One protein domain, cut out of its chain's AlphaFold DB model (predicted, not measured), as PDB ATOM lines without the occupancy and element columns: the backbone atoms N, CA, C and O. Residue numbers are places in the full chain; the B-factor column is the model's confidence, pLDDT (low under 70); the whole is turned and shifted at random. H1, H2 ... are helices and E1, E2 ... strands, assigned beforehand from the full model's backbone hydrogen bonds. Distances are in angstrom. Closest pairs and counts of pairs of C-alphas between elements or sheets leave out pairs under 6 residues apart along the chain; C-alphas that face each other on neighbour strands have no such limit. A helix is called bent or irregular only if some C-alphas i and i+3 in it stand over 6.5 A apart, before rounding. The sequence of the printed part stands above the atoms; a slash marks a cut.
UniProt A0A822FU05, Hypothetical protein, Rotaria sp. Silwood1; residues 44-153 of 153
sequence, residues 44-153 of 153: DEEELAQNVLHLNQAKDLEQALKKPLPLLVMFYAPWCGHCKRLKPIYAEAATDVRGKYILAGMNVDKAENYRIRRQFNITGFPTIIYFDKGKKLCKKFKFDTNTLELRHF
ATOM      1  N   ASP A  44     141.990 182.439 224.248       86.75
ATOM      2  CA  ASP A  44     141.571 183.642 224.960       86.75
ATOM      3  C   ASP A  44     141.911 183.631 226.454       86.75
ATOM      4  O   ASP A  44     141.750 184.653 227.117       86.75
ATOM      5  N   GLU A  45     142.396 182.503 226.975       86.62
ATOM      6  CA  GLU A  45     142.899 182.362 228.343       86.62
ATOM      7  C   GLU A  45     144.443 182.364 228.402       86.62
ATOM      8  O   GLU A  45     145.008 182.430 229.490       86.62
ATOM      9  N   GLU A  46     145.135 182.336 227.255       86.50
ATOM     10  CA  GLU A  46     146.601 182.386 227.190       86.50
ATOM     11  C   GLU A  46     147.112 183.820 227.456       86.50
ATOM     12  O   GLU A  46     146.705 184.769 226.783       86.50
ATOM     13  N   GLU A  47     148.059 183.988 228.387       85.19
ATOM     14  CA  GLU A  47     148.587 185.305 228.799       85.19
ATOM     15  C   GLU A  47     149.178 186.107 227.626       85.19
ATOM     16  O   GLU A  47     148.912 187.303 227.473       85.19
ATOM     17  N   LEU A  48     149.920 185.436 226.739       86.00
ATOM     18  CA  LEU A  48     150.512 186.063 225.553       86.00
ATOM     19  C   LEU A  48     149.441 186.664 224.631       86.00
ATOM     20  O   LEU A  48     149.675 187.685 223.987       86.00
ATOM     21  N   ALA A  49     148.244 186.076 224.594       88.69
ATOM     22  CA  ALA A  49     147.165 186.466 223.695       88.69
ATOM     23  C   ALA A  49     146.347 187.675 224.182       88.69
ATOM     24  O   ALA A  49     145.340 188.007 223.552       88.69
ATOM     25  N   GLN A  50     146.768 188.369 225.247       90.38
ATOM     26  CA  GLN A  50     146.056 189.526 225.812       90.38
ATOM     27  C   GLN A  50     145.762 190.650 224.799       90.38
ATOM     28  O   GLN A  50     144.749 191.340 224.909       90.38
ATOM     29  N   ASN A  51     146.641 190.848 223.807       94.25
ATOM     30  CA  ASN A  51     146.504 191.898 222.790       94.25
ATOM     31  C   ASN A  51     145.809 191.399 221.510       94.25
ATOM     32  O   ASN A  51     145.583 192.186 220.588       94.25
ATOM     33  N   VAL A  52     145.451 190.114 221.445       96.62
ATOM     34  CA  VAL A  52     144.687 189.541 220.336       96.62
ATOM     35  C   VAL A  52     143.199 189.745 220.601       96.62
ATOM     36  O   VAL A  52     142.668 189.379 221.648       96.62
ATOM     37  N   LEU A  53     142.488 190.308 219.627       96.56
ATOM     38  CA  LEU A  53     141.038 190.430 219.697       96.56
ATOM     39  C   LEU A  53     140.379 189.071 219.412       96.56
ATOM     40  O   LEU A  53     140.304 188.639 218.261       96.56
ATOM     41  N   HIS A  54     139.869 188.410 220.446       95.50
ATOM     42  CA  HIS A  54     139.174 187.127 220.302       95.50
ATOM     43  C   HIS A  54     137.734 187.328 219.823       95.50
ATOM     44  O   HIS A  54     136.908 187.928 220.510       95.50
ATOM     45  N   LEU A  55     137.440 186.834 218.620       95.56
ATOM     46  CA  LEU A  55     136.124 186.875 217.988       95.56
ATOM     47  C   LEU A  55     135.427 185.538 218.242       95.56
ATOM     48  O   LEU A  55     135.822 184.504 217.693       95.56
ATOM     49  N   ASN A  56     134.390 185.549 219.074       92.00
ATOM     50  CA  ASN A  56     133.666 184.340 219.451       92.00
ATOM     51  C   ASN A  56     132.532 184.044 218.472       92.00
ATOM     52  O   ASN A  56     132.299 182.881 218.148       92.00
ATOM     53  N   GLN A  57     131.868 185.089 217.977       93.56
ATOM     54  CA  GLN A  57     130.695 184.994 217.113       93.56
ATOM     55  C   GLN A  57     130.818 185.874 215.865       93.56
ATOM     56  O   GLN A  57     131.613 186.812 215.798       93.56
ATOM     57  N   ALA A  58     129.952 185.621 214.881       92.56
ATOM     58  CA  ALA A  58     129.837 186.439 213.671       92.56
ATOM     59  C   ALA A  58     129.652 187.941 213.971       92.56
ATOM     60  O   ALA A  58     130.260 188.784 213.312       92.56
ATOM     61  N   LYS A  59     128.873 188.277 215.006       94.19
ATOM     62  CA  LYS A  59     128.640 189.663 215.434       94.19
ATOM     63  C   LYS A  59     129.928 190.366 215.873       94.19
ATOM     64  O   LYS A  59     130.091 191.551 215.592       94.19
ATOM     65  N   ASP A  60     130.852 189.651 216.512       95.44
ATOM     66  CA  ASP A  60     132.130 190.219 216.953       95.44
ATOM     67  C   ASP A  60     132.981 190.607 215.742       95.44
ATOM     68  O   ASP A  60     133.580 191.684 215.713       95.44
ATOM     69  N   LEU A  61     132.982 189.762 214.703       94.50
ATOM     70  CA  LEU A  61     133.650 190.058 213.438       94.50
ATOM     71  C   LEU A  61     133.031 191.286 212.761       94.50
ATOM     72  O   LEU A  61     133.757 192.184 212.343       94.50
ATOM     73  N   GLU A  62     131.703 191.373 212.692       93.06
ATOM     74  CA  GLU A  62     131.014 192.545 212.135       93.06
ATOM     75  C   GLU A  62     131.352 193.837 212.889       93.06
ATOM     76  O   GLU A  62     131.536 194.888 212.274       93.06
ATOM     77  N   GLN A  63     131.447 193.777 214.217       94.81
ATOM     78  CA  GLN A  63     131.853 194.917 215.037       94.81
ATOM     79  C   GLN A  63     133.323 195.280 214.820       94.81
ATOM     80  O   GLN A  63     133.649 196.462 214.709       94.81
ATOM     81  N   ALA A  64     134.209 194.288 214.714       94.69
ATOM     82  CA  ALA A  64     135.625 194.508 214.443       94.69
ATOM     83  C   ALA A  64     135.848 195.166 213.074       94.69
ATOM     84  O   ALA A  64     136.650 196.091 212.970       94.69
ATOM     85  N   LEU A  65     135.093 194.764 212.049       93.38
ATOM     86  CA  LEU A  65     135.170 195.332 210.696       93.38
ATOM     87  C   LEU A  65     134.728 196.801 210.612       93.38
ATOM     88  O   LEU A  65     135.119 197.496 209.677       93.38
ATOM     89  N   LYS A  66     133.928 197.281 211.573       93.38
ATOM     90  CA  LYS A  66     133.503 198.689 211.663       93.38
ATOM     91  C   LYS A  66     134.557 199.594 212.305       93.38
ATOM     92  O   LYS A  66     134.388 200.811 212.295       93.38
ATOM     93  N   LYS A  67     135.615 199.030 212.897       92.38
ATOM     94  CA  LYS A  67     136.677 199.820 213.530       92.38
ATOM     95  C   LYS A  67     137.494 200.570 212.464       92.38
ATOM     96  O   LYS A  67     137.647 200.077 211.349       92.38
ATOM     97  N   PRO A  68     138.035 201.758 212.795       90.50
ATOM     98  CA  PRO A  68     138.772 202.580 211.834       90.50
ATOM     99  C   PRO A  68     140.164 202.026 211.494       90.50
ATOM    100  O   PRO A  68     140.732 202.400 210.471       90.50
ATOM    101  N   LEU A  69     140.717 201.163 212.350       92.06
ATOM    102  CA  LEU A  69     142.031 200.558 212.153       92.06
ATOM    103  C   LEU A  69     141.947 199.356 211.202       92.06
ATOM    104  O   LEU A  69     140.951 198.625 211.244       92.06
ATOM    105  N   PRO A  70     142.992 199.093 210.399       92.81
ATOM    106  CA  PRO A  70     143.053 197.873 209.616       92.81
ATOM    107  C   PRO A  70     143.102 196.635 210.516       92.81
ATOM    108  O   PRO A  70     143.698 196.641 211.598       92.81
ATOM    109  N   LEU A  71     142.458 195.568 210.057       93.81
ATOM    110  CA  LEU A  71     142.189 194.359 210.822       93.81
ATOM    111  C   LEU A  71     142.791 193.148 210.110       93.81
ATOM    112  O   LEU A  71     142.475 192.866 208.955       93.81
ATOM    113  N   LEU A  72     143.617 192.391 210.819       94.25
ATOM    114  CA  LEU A  72     144.105 191.087 210.399       94.25
ATOM    115  C   LEU A  72     143.369 190.020 211.211       94.25
ATOM    116  O   LEU A  72     143.370 190.076 212.437       94.25
ATOM    117  N   VAL A  73     142.705 189.074 210.546       95.12
ATOM    118  CA  VAL A  73     141.941 188.012 211.218       95.12
ATOM    119  C   VAL A  73     142.556 186.656 210.914       95.12
ATOM    120  O   VAL A  73     142.599 186.245 209.753       95.12
ATOM    121  N   MET A  74     142.983 185.946 211.958       95.19
ATOM    122  CA  MET A  74     143.397 184.548 211.916       95.19
ATOM    123  C   MET A  74     142.195 183.651 212.197       95.19
ATOM    124  O   MET A  74     141.692 183.577 213.317       95.19
ATOM    125  N   PHE A  75     141.756 182.929 211.174       95.38
ATOM    126  CA  PHE A  75     140.764 181.875 211.313       95.38
ATOM    127  C   PHE A  75     141.463 180.554 211.628       95.38
ATOM    128  O   PHE A  75     142.321 180.095 210.861       95.38
ATOM    129  N   TYR A  76     141.097 179.950 212.755       95.12
ATOM    130  CA  TYR A  76     141.770 178.775 213.299       95.12
ATOM    131  C   TYR A  76     140.783 177.717 213.807       95.12
ATOM    132  O   TYR A  76     139.580 177.961 213.920       95.12
ATOM    133  N   ALA A  77     141.334 176.546 214.122       93.00
ATOM    134  CA  ALA A  77     140.675 175.469 214.846       93.00
ATOM    135  C   ALA A  77     141.591 175.012 215.999       93.00
ATOM    136  O   ALA A  77     142.814 175.002 215.813       93.00
ATOM    137  N   PRO A  78     141.049 174.647 217.175       88.94
ATOM    138  CA  PRO A  78     141.851 174.351 218.367       88.94
ATOM    139  C   PRO A  78     142.733 173.109 218.192       88.94
ATOM    140  O   PRO A  78     143.866 173.080 218.650       88.94
ATOM    141  N   TRP A  79     142.271 172.113 217.438       87.50
ATOM    142  CA  TRP A  79     143.014 170.882 217.158       87.50
ATOM    143  C   TRP A  79     144.122 171.046 216.097       87.50
ATOM    144  O   TRP A  79     144.929 170.139 215.900       87.50
ATOM    145  N   CYS A  80     144.207 172.186 215.405       90.69
ATOM    146  CA  CYS A  80     145.152 172.372 214.304       90.69
ATOM    147  C   CYS A  80     146.581 172.653 214.801       90.69
ATOM    148  O   CYS A  80     146.877 173.741 215.299       90.69
ATOM    149  N   GLY A  81     147.509 171.717 214.570       88.81
ATOM    150  CA  GLY A  81     148.918 171.865 214.962       88.81
ATOM    151  C   GLY A  81     149.630 173.085 214.354       88.81
ATOM    152  O   GLY A  81     150.454 173.708 215.018       88.81
ATOM    153  N   HIS A  82     149.287 173.484 213.122       89.50
ATOM    154  CA  HIS A  82     149.839 174.697 212.497       89.50
ATOM    155  C   HIS A  82     149.357 175.974 213.186       89.50
ATOM    156  O   HIS A  82     150.126 176.921 213.333       89.50
ATOM    157  N   CYS A  83     148.100 175.996 213.639       92.50
ATOM    158  CA  CYS A  83     147.572 177.117 214.407       92.50
ATOM    159  C   CYS A  83     148.303 177.246 215.737       92.50
ATOM    160  O   CYS A  83     148.724 178.347 216.071       92.50
ATOM    161  N   LYS A  84     148.515 176.130 216.447       90.62
ATOM    162  CA  LYS A  84     149.219 176.115 217.739       90.62
ATOM    163  C   LYS A  84     150.612 176.737 217.643       90.62
ATOM    164  O   LYS A  84     150.956 177.563 218.475       90.62
ATOM    165  N   ARG A  85     151.372 176.413 216.589       90.44
ATOM    166  CA  ARG A  85     152.698 177.013 216.354       90.44
ATOM    167  C   ARG A  85     152.645 178.504 216.014       90.44
ATOM    168  O   ARG A  85     153.556 179.235 216.376       90.44
ATOM    169  N   LEU A  86     151.596 178.954 215.324       91.75
ATOM    170  CA  LEU A  86     151.453 180.351 214.911       91.75
ATOM    171  C   LEU A  86     150.938 181.267 216.028       91.75
ATOM    172  O   LEU A  86     151.323 182.429 216.072       91.75
ATOM    173  N   LYS A  87     150.078 180.769 216.921       93.25
ATOM    174  CA  LYS A  87     149.484 181.542 218.024       93.25
ATOM    175  C   LYS A  87     150.479 182.431 218.795       93.25
ATOM    176  O   LYS A  87     150.175 183.618 218.904       93.25
ATOM    177  N   PRO A  88     151.630 181.934 219.301       93.06
ATOM    178  CA  PRO A  88     152.555 182.772 220.070       93.06
ATOM    179  C   PRO A  88     153.157 183.900 219.223       93.06
ATOM    180  O   PRO A  88     153.139 185.051 219.643       93.06
ATOM    181  N   ILE A  89     153.576 183.598 217.990       92.56
ATOM    182  CA  ILE A  89     154.137 184.583 217.048       92.56
ATOM    183  C   ILE A  89     153.079 185.636 216.684       92.56
ATOM    184  O   ILE A  89     153.352 186.832 216.607       92.56
ATOM    185  N   TYR A  90     151.834 185.201 216.482       94.19
ATOM    186  CA  TYR A  90     150.714 186.088 216.183       94.19
ATOM    187  C   TYR A  90     150.381 187.014 217.361       94.19
ATOM    188  O   TYR A  90     150.016 188.171 217.157       94.19
ATOM    189  N   ALA A  91     150.504 186.513 218.588       94.38
ATOM    190  CA  ALA A  91     150.259 187.265 219.811       94.38
ATOM    191  C   ALA A  91     151.359 188.306 220.099       94.38
ATOM    192  O   ALA A  91     151.056 189.442 220.477       94.38
ATOM    193  N   GLU A  92     152.620 187.959 219.839       94.00
ATOM    194  CA  GLU A  92     153.747 188.897 219.862       94.00
ATOM    195  C   GLU A  92     153.542 190.014 218.830       94.00
ATOM    196  O   GLU A  92     153.488 191.191 219.189       94.00
ATOM    197  N   ALA A  93     153.245 189.652 217.578       92.75
ATOM    198  CA  ALA A  93     152.949 190.623 216.527       92.75
ATOM    199  C   ALA A  93     151.774 191.547 216.894       92.75
ATOM    200  O   ALA A  93     151.813 192.738 216.590       92.75
ATOM    201  N   ALA A  94     150.735 191.030 217.562       95.12
ATOM    202  CA  ALA A  94     149.595 191.828 218.023       95.12
ATOM    203  C   ALA A  94     150.000 192.877 219.068       95.12
ATOM    204  O   ALA A  94     149.423 193.967 219.108       95.12
ATOM    205  N   THR A  95     150.997 192.556 219.891       94.75
ATOM    206  CA  THR A  95     151.571 193.471 220.879       94.75
ATOM    207  C   THR A  95     152.362 194.585 220.192       94.75
ATOM    208  O   THR A  95     152.121 195.759 220.478       94.75
ATOM    209  N   ASP A  96     153.207 194.247 219.218       94.19
ATOM    210  CA  ASP A  96     154.071 195.207 218.515       94.19
ATOM    211  C   ASP A  96     153.303 196.236 217.679       94.19
ATOM    212  O   ASP A  96     153.672 197.410 217.585       94.19
ATOM    213  N   VAL A  97     152.209 195.807 217.047       93.88
ATOM    214  CA  VAL A  97     151.418 196.658 216.143       93.88
ATOM    215  C   VAL A  97     150.254 197.365 216.834       93.88
ATOM    216  O   VAL A  97     149.445 198.029 216.168       93.88
ATOM    217  N   ARG A  98     150.152 197.234 218.162       92.44
ATOM    218  CA  ARG A  98     149.059 197.788 218.962       92.44
ATOM    219  C   ARG A  98     148.884 199.285 218.686       92.44
ATOM    220  O   ARG A  98     149.828 200.067 218.672       92.44
ATOM    221  N   GLY A  99     147.637 199.684 218.439       90.94
ATOM    222  CA  GLY A  99     147.269 201.068 218.114       90.94
ATOM    223  C   GLY A  99     147.412 201.445 216.634       90.94
ATOM    224  O   GLY A  99     146.815 202.435 216.219       90.94
ATOM    225  N   LYS A 100     148.122 200.650 215.823       93.19
ATOM    226  CA  LYS A 100     148.215 200.827 214.361       93.19
ATOM    227  C   LYS A 100     147.351 199.818 213.608       93.19
ATOM    228  O   LYS A 100     146.674 200.189 212.654       93.19
ATOM    229  N   TYR A 101     147.353 198.568 214.062       93.50
ATOM    230  CA  TYR A 101     146.579 197.468 213.491       93.50
ATOM    231  C   TYR A 101     145.831 196.721 214.593       93.50
ATOM    232  O   TYR A 101     146.210 196.761 215.765       93.50
ATOM    233  N   ILE A 102     144.766 196.027 214.207       95.31
ATOM    234  CA  ILE A 102     144.054 195.095 215.075       95.31
ATOM    235  C   ILE A 102     144.354 193.688 214.578       95.31
ATOM    236  O   ILE A 102     144.045 193.360 213.435       95.31
ATOM    237  N   LEU A 103     144.925 192.852 215.438       96.19
ATOM    238  CA  LEU A 103     145.066 191.423 215.184       96.19
ATOM    239  C   LEU A 103     143.975 190.689 215.948       96.19
ATOM    240  O   LEU A 103     143.826 190.852 217.157       96.19
ATOM    241  N   ALA A 104     143.188 189.904 215.225       96.75
ATOM    242  CA  ALA A 104     142.062 189.165 215.762       96.75
ATOM    243  C   ALA A 104     142.178 187.669 215.475       96.75
ATOM    244  O   ALA A 104     142.750 187.264 214.461       96.75
ATOM    245  N   GLY A 105     141.607 186.860 216.359       96.69
ATOM    246  CA  GLY A 105     141.533 185.410 216.244       96.69
ATOM    247  C   GLY A 105     140.085 184.945 216.260       96.69
ATOM    248  O   GLY A 105     139.322 185.367 217.120       96.69
ATOM    249  N   MET A 106     139.699 184.063 215.337       95.94
ATOM    250  CA  MET A 106     138.353 183.484 215.305       95.94
ATOM    251  C   MET A 106     138.400 181.964 215.170       95.94
ATOM    252  O   MET A 106     138.911 181.433 214.178       95.94
ATOM    253  N   ASN A 107     137.813 181.268 216.145       94.38
ATOM    254  CA  ASN A 107     137.613 179.824 216.072       94.38
ATOM    255  C   ASN A 107     136.412 179.520 215.162       94.38
ATOM    256  O   ASN A 107     135.263 179.770 215.534       94.38
ATOM    257  N   VAL A 108     136.670 178.961 213.980       94.38
ATOM    258  CA  VAL A 108     135.628 178.601 212.997       94.38
ATOM    259  C   VAL A 108     135.360 177.095 212.914       94.38
ATOM    260  O   VAL A 108     134.706 176.637 211.976       94.38
ATOM    261  N   ASP A 109     135.861 176.335 213.888       91.81
ATOM    262  CA  ASP A 109     135.506 174.930 214.122       91.81
ATOM    263  C   ASP A 109     134.143 174.799 214.824       91.81
ATOM    264  O   ASP A 109     133.412 173.831 214.627       91.81
ATOM    265  N   LYS A 110     133.753 175.824 215.597       88.81
ATOM    266  CA  LYS A 110     132.458 175.878 216.288       88.81
ATOM    267  C   LYS A 110     131.284 175.928 215.314       88.81
ATOM    268  O   LYS A 110     131.307 176.667 214.324       88.81
ATOM    269  N   ALA A 111     130.203 175.232 215.670       89.56
ATOM    270  CA  ALA A 111     129.007 175.132 214.841       89.56
ATOM    271  C   ALA A 111     128.382 176.497 214.499       89.56
ATOM    272  O   ALA A 111     128.014 176.757 213.351       89.56
ATOM    273  N   GLU A 112     128.334 177.403 215.475       91.69
ATOM    274  CA  GLU A 112     127.832 178.775 215.317       91.69
ATOM    275  C   GLU A 112     128.609 179.598 214.270       91.69
ATOM    276  O   GLU A 112     128.048 180.491 213.633       91.69
ATOM    277  N   ASN A 113     129.871 179.243 214.012       93.38
ATOM    278  CA  ASN A 113     130.769 179.965 213.114       93.38
ATOM    279  C   ASN A 113     130.904 179.322 211.721       93.38
ATOM    280  O   ASN A 113     131.600 179.868 210.857       93.38
ATOM    281  N   TYR A 114     130.184 178.229 211.423       90.81
ATOM    282  CA  TYR A 114     130.203 177.599 210.091       90.81
ATOM    283  C   TYR A 114     129.815 178.557 208.959       90.81
ATOM    284  O   TYR A 114     130.348 178.457 207.850       90.81
ATOM    285  N   ARG A 115     128.901 179.501 209.222       92.88
ATOM    286  CA  ARG A 115     128.495 180.511 208.232       92.88
ATOM    287  C   ARG A 115     129.674 181.388 207.814       92.88
ATOM    288  O   ARG A 115     129.880 181.575 206.619       92.88
ATOM    289  N   ILE A 116     130.489 181.830 208.772       94.06
ATOM    290  CA  ILE A 116     131.708 182.610 208.519       94.06
ATOM    291  C   ILE A 116     132.721 181.783 207.726       94.06
ATOM    292  O   ILE A 116     133.255 182.254 206.720       94.06
ATOM    293  N   ARG A 117     132.921 180.513 208.106       91.94
ATOM    294  CA  ARG A 117     133.799 179.588 207.375       91.94
ATOM    295  C   ARG A 117     133.435 179.491 205.891       91.94
ATOM    296  O   ARG A 117     134.318 179.575 205.035       91.94
ATOM    297  N   ARG A 118     132.138 179.357 205.587       91.69
ATOM    298  CA  ARG A 118     131.616 179.323 204.210       91.69
ATOM    299  C   ARG A 118     131.750 180.677 203.513       91.69
ATOM    300  O   ARG A 118     132.282 180.727 202.411       91.69
ATOM    301  N   GLN A 119     131.339 181.764 204.164       91.25
ATOM    302  CA  GLN A 119     131.370 183.124 203.613       91.25
ATOM    303  C   GLN A 119     132.775 183.541 203.154       91.25
ATOM    304  O   GLN A 119     132.935 184.142 202.092       91.25
ATOM    305  N   PHE A 120     133.809 183.206 203.927       90.00
ATOM    306  CA  PHE A 120     135.194 183.536 203.582       90.00
ATOM    307  C   PHE A 120     135.913 182.448 202.772       90.00
ATOM    308  O   PHE A 120     137.066 182.651 202.370       90.00
ATOM    309  N   ASN A 121     135.225 181.342 202.466       90.69
ATOM    310  CA  ASN A 121     135.756 180.165 201.785       90.69
ATOM    311  C   ASN A 121     137.062 179.672 202.442       90.69
ATOM    312  O   ASN A 121     138.139 179.691 201.830       90.69
ATOM    313  N   ILE A 122     136.962 179.331 203.730       90.56
ATOM    314  CA  ILE A 122     138.068 178.851 204.564       90.56
ATOM    315  C   ILE A 122     138.127 177.326 204.462       90.56
ATOM    316  O   ILE A 122     137.354 176.600 205.098       90.56
ATOM    317  N   THR A 123     139.055 176.849 203.638       89.75
ATOM    318  CA  THR A 123     139.253 175.422 203.345       89.75
ATOM    319  C   THR A 123     140.386 174.789 204.151       89.75
ATOM    320  O   THR A 123     140.464 173.567 204.211       89.75
ATOM    321  N   GLY A 124     141.232 175.591 204.803       89.38
ATOM    322  CA  GLY A 124     142.345 175.107 205.615       89.38
ATOM    323  C   GLY A 124     142.732 176.073 206.729       89.38
ATOM    324  O   GLY A 124     142.326 177.238 206.731       89.38
ATOM    325  N   PHE A 125     143.524 175.574 207.674       91.75
ATOM    326  CA  PHE A 125     143.941 176.311 208.862       91.75
ATOM    327  C   PHE A 125     145.473 176.351 209.004       91.75
ATOM    328  O   PHE A 125     146.132 175.359 208.684       91.75
ATOM    329  N   PRO A 126     146.035 177.449 209.541       92.88
ATOM    330  CA  PRO A 126     145.380 178.747 209.711       92.88
ATOM    331  C   PRO A 126     145.111 179.419 208.356       92.88
ATOM    332  O   PRO A 126     145.887 179.270 207.414       92.88
ATOM    333  N   THR A 127     144.022 180.182 208.265       92.38
ATOM    334  CA  THR A 127     143.803 181.129 207.159       92.38
ATOM    335  C   THR A 127     143.806 182.531 207.734       92.38
ATOM    336  O   THR A 127     143.023 182.818 208.639       92.38
ATOM    337  N   ILE A 128     144.648 183.409 207.194       92.81
ATOM    338  CA  ILE A 128     144.698 184.810 207.606       92.81
ATOM    339  C   ILE A 128     144.142 185.693 206.490       92.81
ATOM    340  O   ILE A 128     144.484 185.518 205.317       92.81
ATOM    341  N   ILE A 129     143.261 186.626 206.857       91.00
ATOM    342  CA  ILE A 129     142.640 187.589 205.939       91.00
ATOM    343  C   ILE A 129     142.844 189.002 206.480       91.00
ATOM    344  O   ILE A 129     142.580 189.268 207.651       91.00
ATOM    345  N   TYR A 130     143.286 189.900 205.600       90.94
ATOM    346  CA  TYR A 130     143.449 191.320 205.892       90.94
ATOM    347  C   TYR A 130     142.240 192.138 205.427       90.94
ATOM    348  O   TYR A 130     141.727 191.973 204.313       90.94
ATOM    349  N   PHE A 131     141.808 193.054 206.282       91.00
ATOM    350  CA  PHE A 131     140.721 193.987 206.048       91.00
ATOM    351  C   PHE A 131     141.226 195.409 206.267       91.00
ATOM    352  O   PHE A 131     141.795 195.718 207.311       91.00
ATOM    353  N   ASP A 132     140.969 196.286 205.305       87.81
ATOM    354  CA  ASP A 132     141.262 197.712 205.420       87.81
ATOM    355  C   ASP A 132     139.952 198.494 205.363       87.81
ATOM    356  O   ASP A 132     139.184 198.362 204.406       87.81
ATOM    357  N   LYS A 133     139.658 199.264 206.418       82.62
ATOM    358  CA  LYS A 133     138.415 200.048 206.563       82.62
ATOM    359  C   LYS A 133     137.150 199.231 206.248       82.62
ATOM    360  O   LYS A 133     136.285 199.660 205.484       82.62
ATOM    361  N   GLY A 134     137.086 198.006 206.770       73.69
ATOM    362  CA  GLY A 134     135.971 197.074 206.563       73.69
ATOM    363  C   GLY A 134     135.908 196.422 205.176       73.69
ATOM    364  O   GLY A 134     135.087 195.531 204.955       73.69
ATOM    365  N   LYS A 135     136.787 196.797 204.238       79.94
ATOM    366  CA  LYS A 135     136.901 196.139 202.935       79.94
ATOM    367  C   LYS A 135     137.898 194.996 203.026       79.94
ATOM    368  O   LYS A 135     139.058 195.180 203.388       79.94
ATOM    369  N   LYS A 136     137.448 193.801 202.651       76.62
ATOM    370  CA  LYS A 136     138.325 192.646 202.464       76.62
ATOM    371  C   LYS A 136     139.283 192.947 201.317       76.62
ATOM    372  O   LYS A 136     138.853 193.018 200.166       76.62
ATOM    373  N   LEU A 137     140.572 193.073 201.612       72.56
ATOM    374  CA  LEU A 137     141.581 193.020 200.566       72.56
ATOM    375  C   LEU A 137     141.852 191.534 200.329       72.56
ATOM    376  O   LEU A 137     142.211 190.815 201.256       72.56
ATOM    377  N   CYS A 138     141.597 191.038 199.116       58.91
ATOM    378  CA  CYS A 138     141.574 189.608 198.760       58.91
ATOM    379  C   CYS A 138     142.914 188.853 198.893       58.91
ATOM    380  O   CYS A 138     143.093 187.806 198.278       58.91
ATOM    381  N   LYS A 139     143.851 189.332 199.709       64.50
ATOM    382  CA  LYS A 139     145.063 188.605 200.060       64.50
ATOM    383  C   LYS A 139     144.720 187.610 201.162       64.50
ATOM    384  O   LYS A 139     144.569 187.968 202.329       64.50
ATOM    385  N   LYS A 140     144.526 186.354 200.764       67.00
ATOM    386  CA  LYS A 140     144.592 185.234 201.697       67.00
ATOM    387  C   LYS A 140     146.071 184.943 201.944       67.00
ATOM    388  O   LYS A 140     146.855 184.957 200.994       67.00
ATOM    389  N   PHE A 141     146.430 184.657 203.187       72.69
ATOM    390  CA  PHE A 141     147.781 184.237 203.548       72.69
ATOM    391  C   PHE A 141     147.756 182.832 204.149       72.69
ATOM    392  O   PHE A 141     146.858 182.511 204.939       72.69
ATOM    393  N   LYS A 142     148.738 182.006 203.783       69.56
ATOM    394  CA  LYS A 142     149.073 180.762 204.484       69.56
ATOM    395  C   LYS A 142     150.331 180.983 205.303       69.56
ATOM    396  O   LYS A 142     151.276 181.607 204.831       69.56
ATOM    397  N   PHE A 143     150.336 180.446 206.512       73.12
ATOM    398  CA  PHE A 143     151.537 180.416 207.326       73.12
ATOM    399  C   PHE A 143     152.421 179.249 206.884       73.12
ATOM    400  O   PHE A 143     151.981 178.098 206.921       73.12
ATOM    401  N   ASP A 144     153.637 179.552 206.438       70.75
ATOM    402  CA  ASP A 144     154.658 178.541 206.181       70.75
ATOM    403  C   ASP A 144     155.373 178.225 207.497       70.75
ATOM    404  O   ASP A 144     156.017 179.086 208.093       70.75
ATOM    405  N   THR A 145     155.256 176.985 207.967       67.44
ATOM    406  CA  THR A 145     155.845 176.585 209.251       67.44
ATOM    407  C   THR A 145     157.346 176.316 209.185       67.44
ATOM    408  O   THR A 145     157.952 176.160 210.238       67.44
ATOM    409  N   ASN A 146     157.933 176.238 207.988       68.06
ATOM    410  CA  ASN A 146     159.372 176.082 207.787       68.06
ATOM    411  C   ASN A 146     160.077 177.439 207.785       68.06
ATOM    412  O   ASN A 146     161.168 177.548 208.335       68.06
ATOM    413  N   THR A 147     159.468 178.466 207.178       64.56
ATOM    414  CA  THR A 147     160.054 179.819 207.137       64.56
ATOM    415  C   THR A 147     159.489 180.774 208.181       64.56
ATOM    416  O   THR A 147     160.028 181.858 208.337       64.56
ATOM    417  N   LEU A 148     158.434 180.382 208.902       62.28
ATOM    418  CA  LEU A 148     157.729 181.218 209.882       62.28
ATOM    419  C   LEU A 148     157.193 182.529 209.279       62.28
ATOM    420  O   LEU A 148     157.069 183.542 209.962       62.28
ATOM    421  N   GLU A 149     156.818 182.498 207.998       65.12
ATOM    422  CA  GLU A 149     156.354 183.669 207.250       65.12
ATOM    423  C   GLU A 149     154.950 183.472 206.665       65.12
ATOM    424  O   GLU A 149     154.499 182.356 206.385       65.12
ATOM    425  N   LEU A 150     154.259 184.591 206.431       64.31
ATOM    426  CA  LEU A 150     152.995 184.620 205.701       64.31
ATOM    427  C   LEU A 150     153.254 184.639 204.194       64.31
ATOM    428  O   LEU A 150     153.767 185.615 203.651       64.31
ATOM    429  N   ARG A 151     152.824 183.589 203.494       59.59
ATOM    430  CA  ARG A 151     152.865 183.519 202.029       59.59
ATOM    431  C   ARG A 151     151.494 183.804 201.439       59.59
ATOM    432  O   ARG A 151     150.476 183.354 201.969       59.59
ATOM    433  N   HIS A 152     151.467 184.560 200.344       62.81
ATOM    434  CA  HIS A 152     150.244 184.769 199.573       62.81
ATOM    435  C   HIS A 152     149.782 183.432 198.973       62.81
ATOM    436  O   HIS A 152     150.608 182.563 198.691       62.81
ATOM    437  N   PHE A 153     148.464 183.269 198.835       50.88
ATOM    438  CA  PHE A 153     147.890 182.193 198.024       50.88
ATOM    439  C   PHE A 153     148.243 182.354 196.547       50.88
ATOM    440  O   PHE A 153     148.303 183.518 196.089       50.88
TER     441      PHE A 153
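This is residues 44 to 153 of the 153 residues of the protein "Hypothetical protein" of Rotaria sp. Silwood1 (UniProt A0A822FU05). A strongly twisted sheet of six strands runs through the middle of a rounded body, with helices on both faces: three layers, H3 on one face and H2 and H4 on the other. H1 packs on H3 and only grazes the sheet. The printed part has 110 residues with four named helices and six named strands, in the order H1 E1 H2 E2 H3 E3 H4 E4 E5 E6; the mixed sheet runs E1 E3 E2 E4 E5 E6. The class is mixed, helices and strands; the whole is compact, with a radius of gyration of the C-alphas of 12.8 A and spans of 33 by 31 by 30 A.

H1, residues 47 to 51, begins at C-alpha 47 (148.587, 185.305, 228.799). E1 is residues 53 to 55, H2 residues 58 to 65 and E2 residues 71 to 76, 15.8 A long. H3, residues 81 to 96, spans 24.2 A, with a kink of 31 degrees near residue 88. E3, residues 102 to 107, is 16.6 A long, and H4, residues 111 to 119, 14.0 A. E4, residues 127 to 132, is 16.9 A long. E5, residues 135 to 144, spans 25.2 A and bends by 56 degrees at residue 138. E6, residues 149 to 152, ends at C-alpha 152 (150.244, 184.769, 199.573). H1 and H4 are irregular, with C-alphas 48 and 51 7.6 A apart and C-alphas 112 and 115 7.3 A apart; H3 is only just irregular, with C-alphas 85 and 88 6.9 A apart.

E3 is parallel to E1 (N 55 to O 105, 2.8 A) and to E2 (N 72 to O 102, 2.8 A). E2 and E4 are antiparallel, with N 73 and O 129 2.9 A apart. E4, E5 and E6 form a meander, each strand the antiparallel neighbour of the one before, with N 137 and O 130 at 3.1 A and N 142 and O 151 at 2.9 A. E2, H3 and E3 make a strand-helix-strand unit, two parallel neighbour strands joined through a helix, with a right-handed crossover; E1, H2 and E2 make a split one, with E3 between, also right-handed. H1 touches H3, closest at the C-alphas of Ala 49 and Ala 91, 5.0 A. Every O i to N i+4 pair is within hydrogen-bond range in H2, against 10 of 12 in H3, 3 of 5 in H4 and 0 of 1 in H1, where 1 of 2 O i to N i+3 pairs is.

The C-alphas farthest apart are those of Lys 66 and Asn 146, 34.6 A. The printed part has no cut and no long link. pLDDT is under 70 at residues 138 to 140, 142 and 145 to 153.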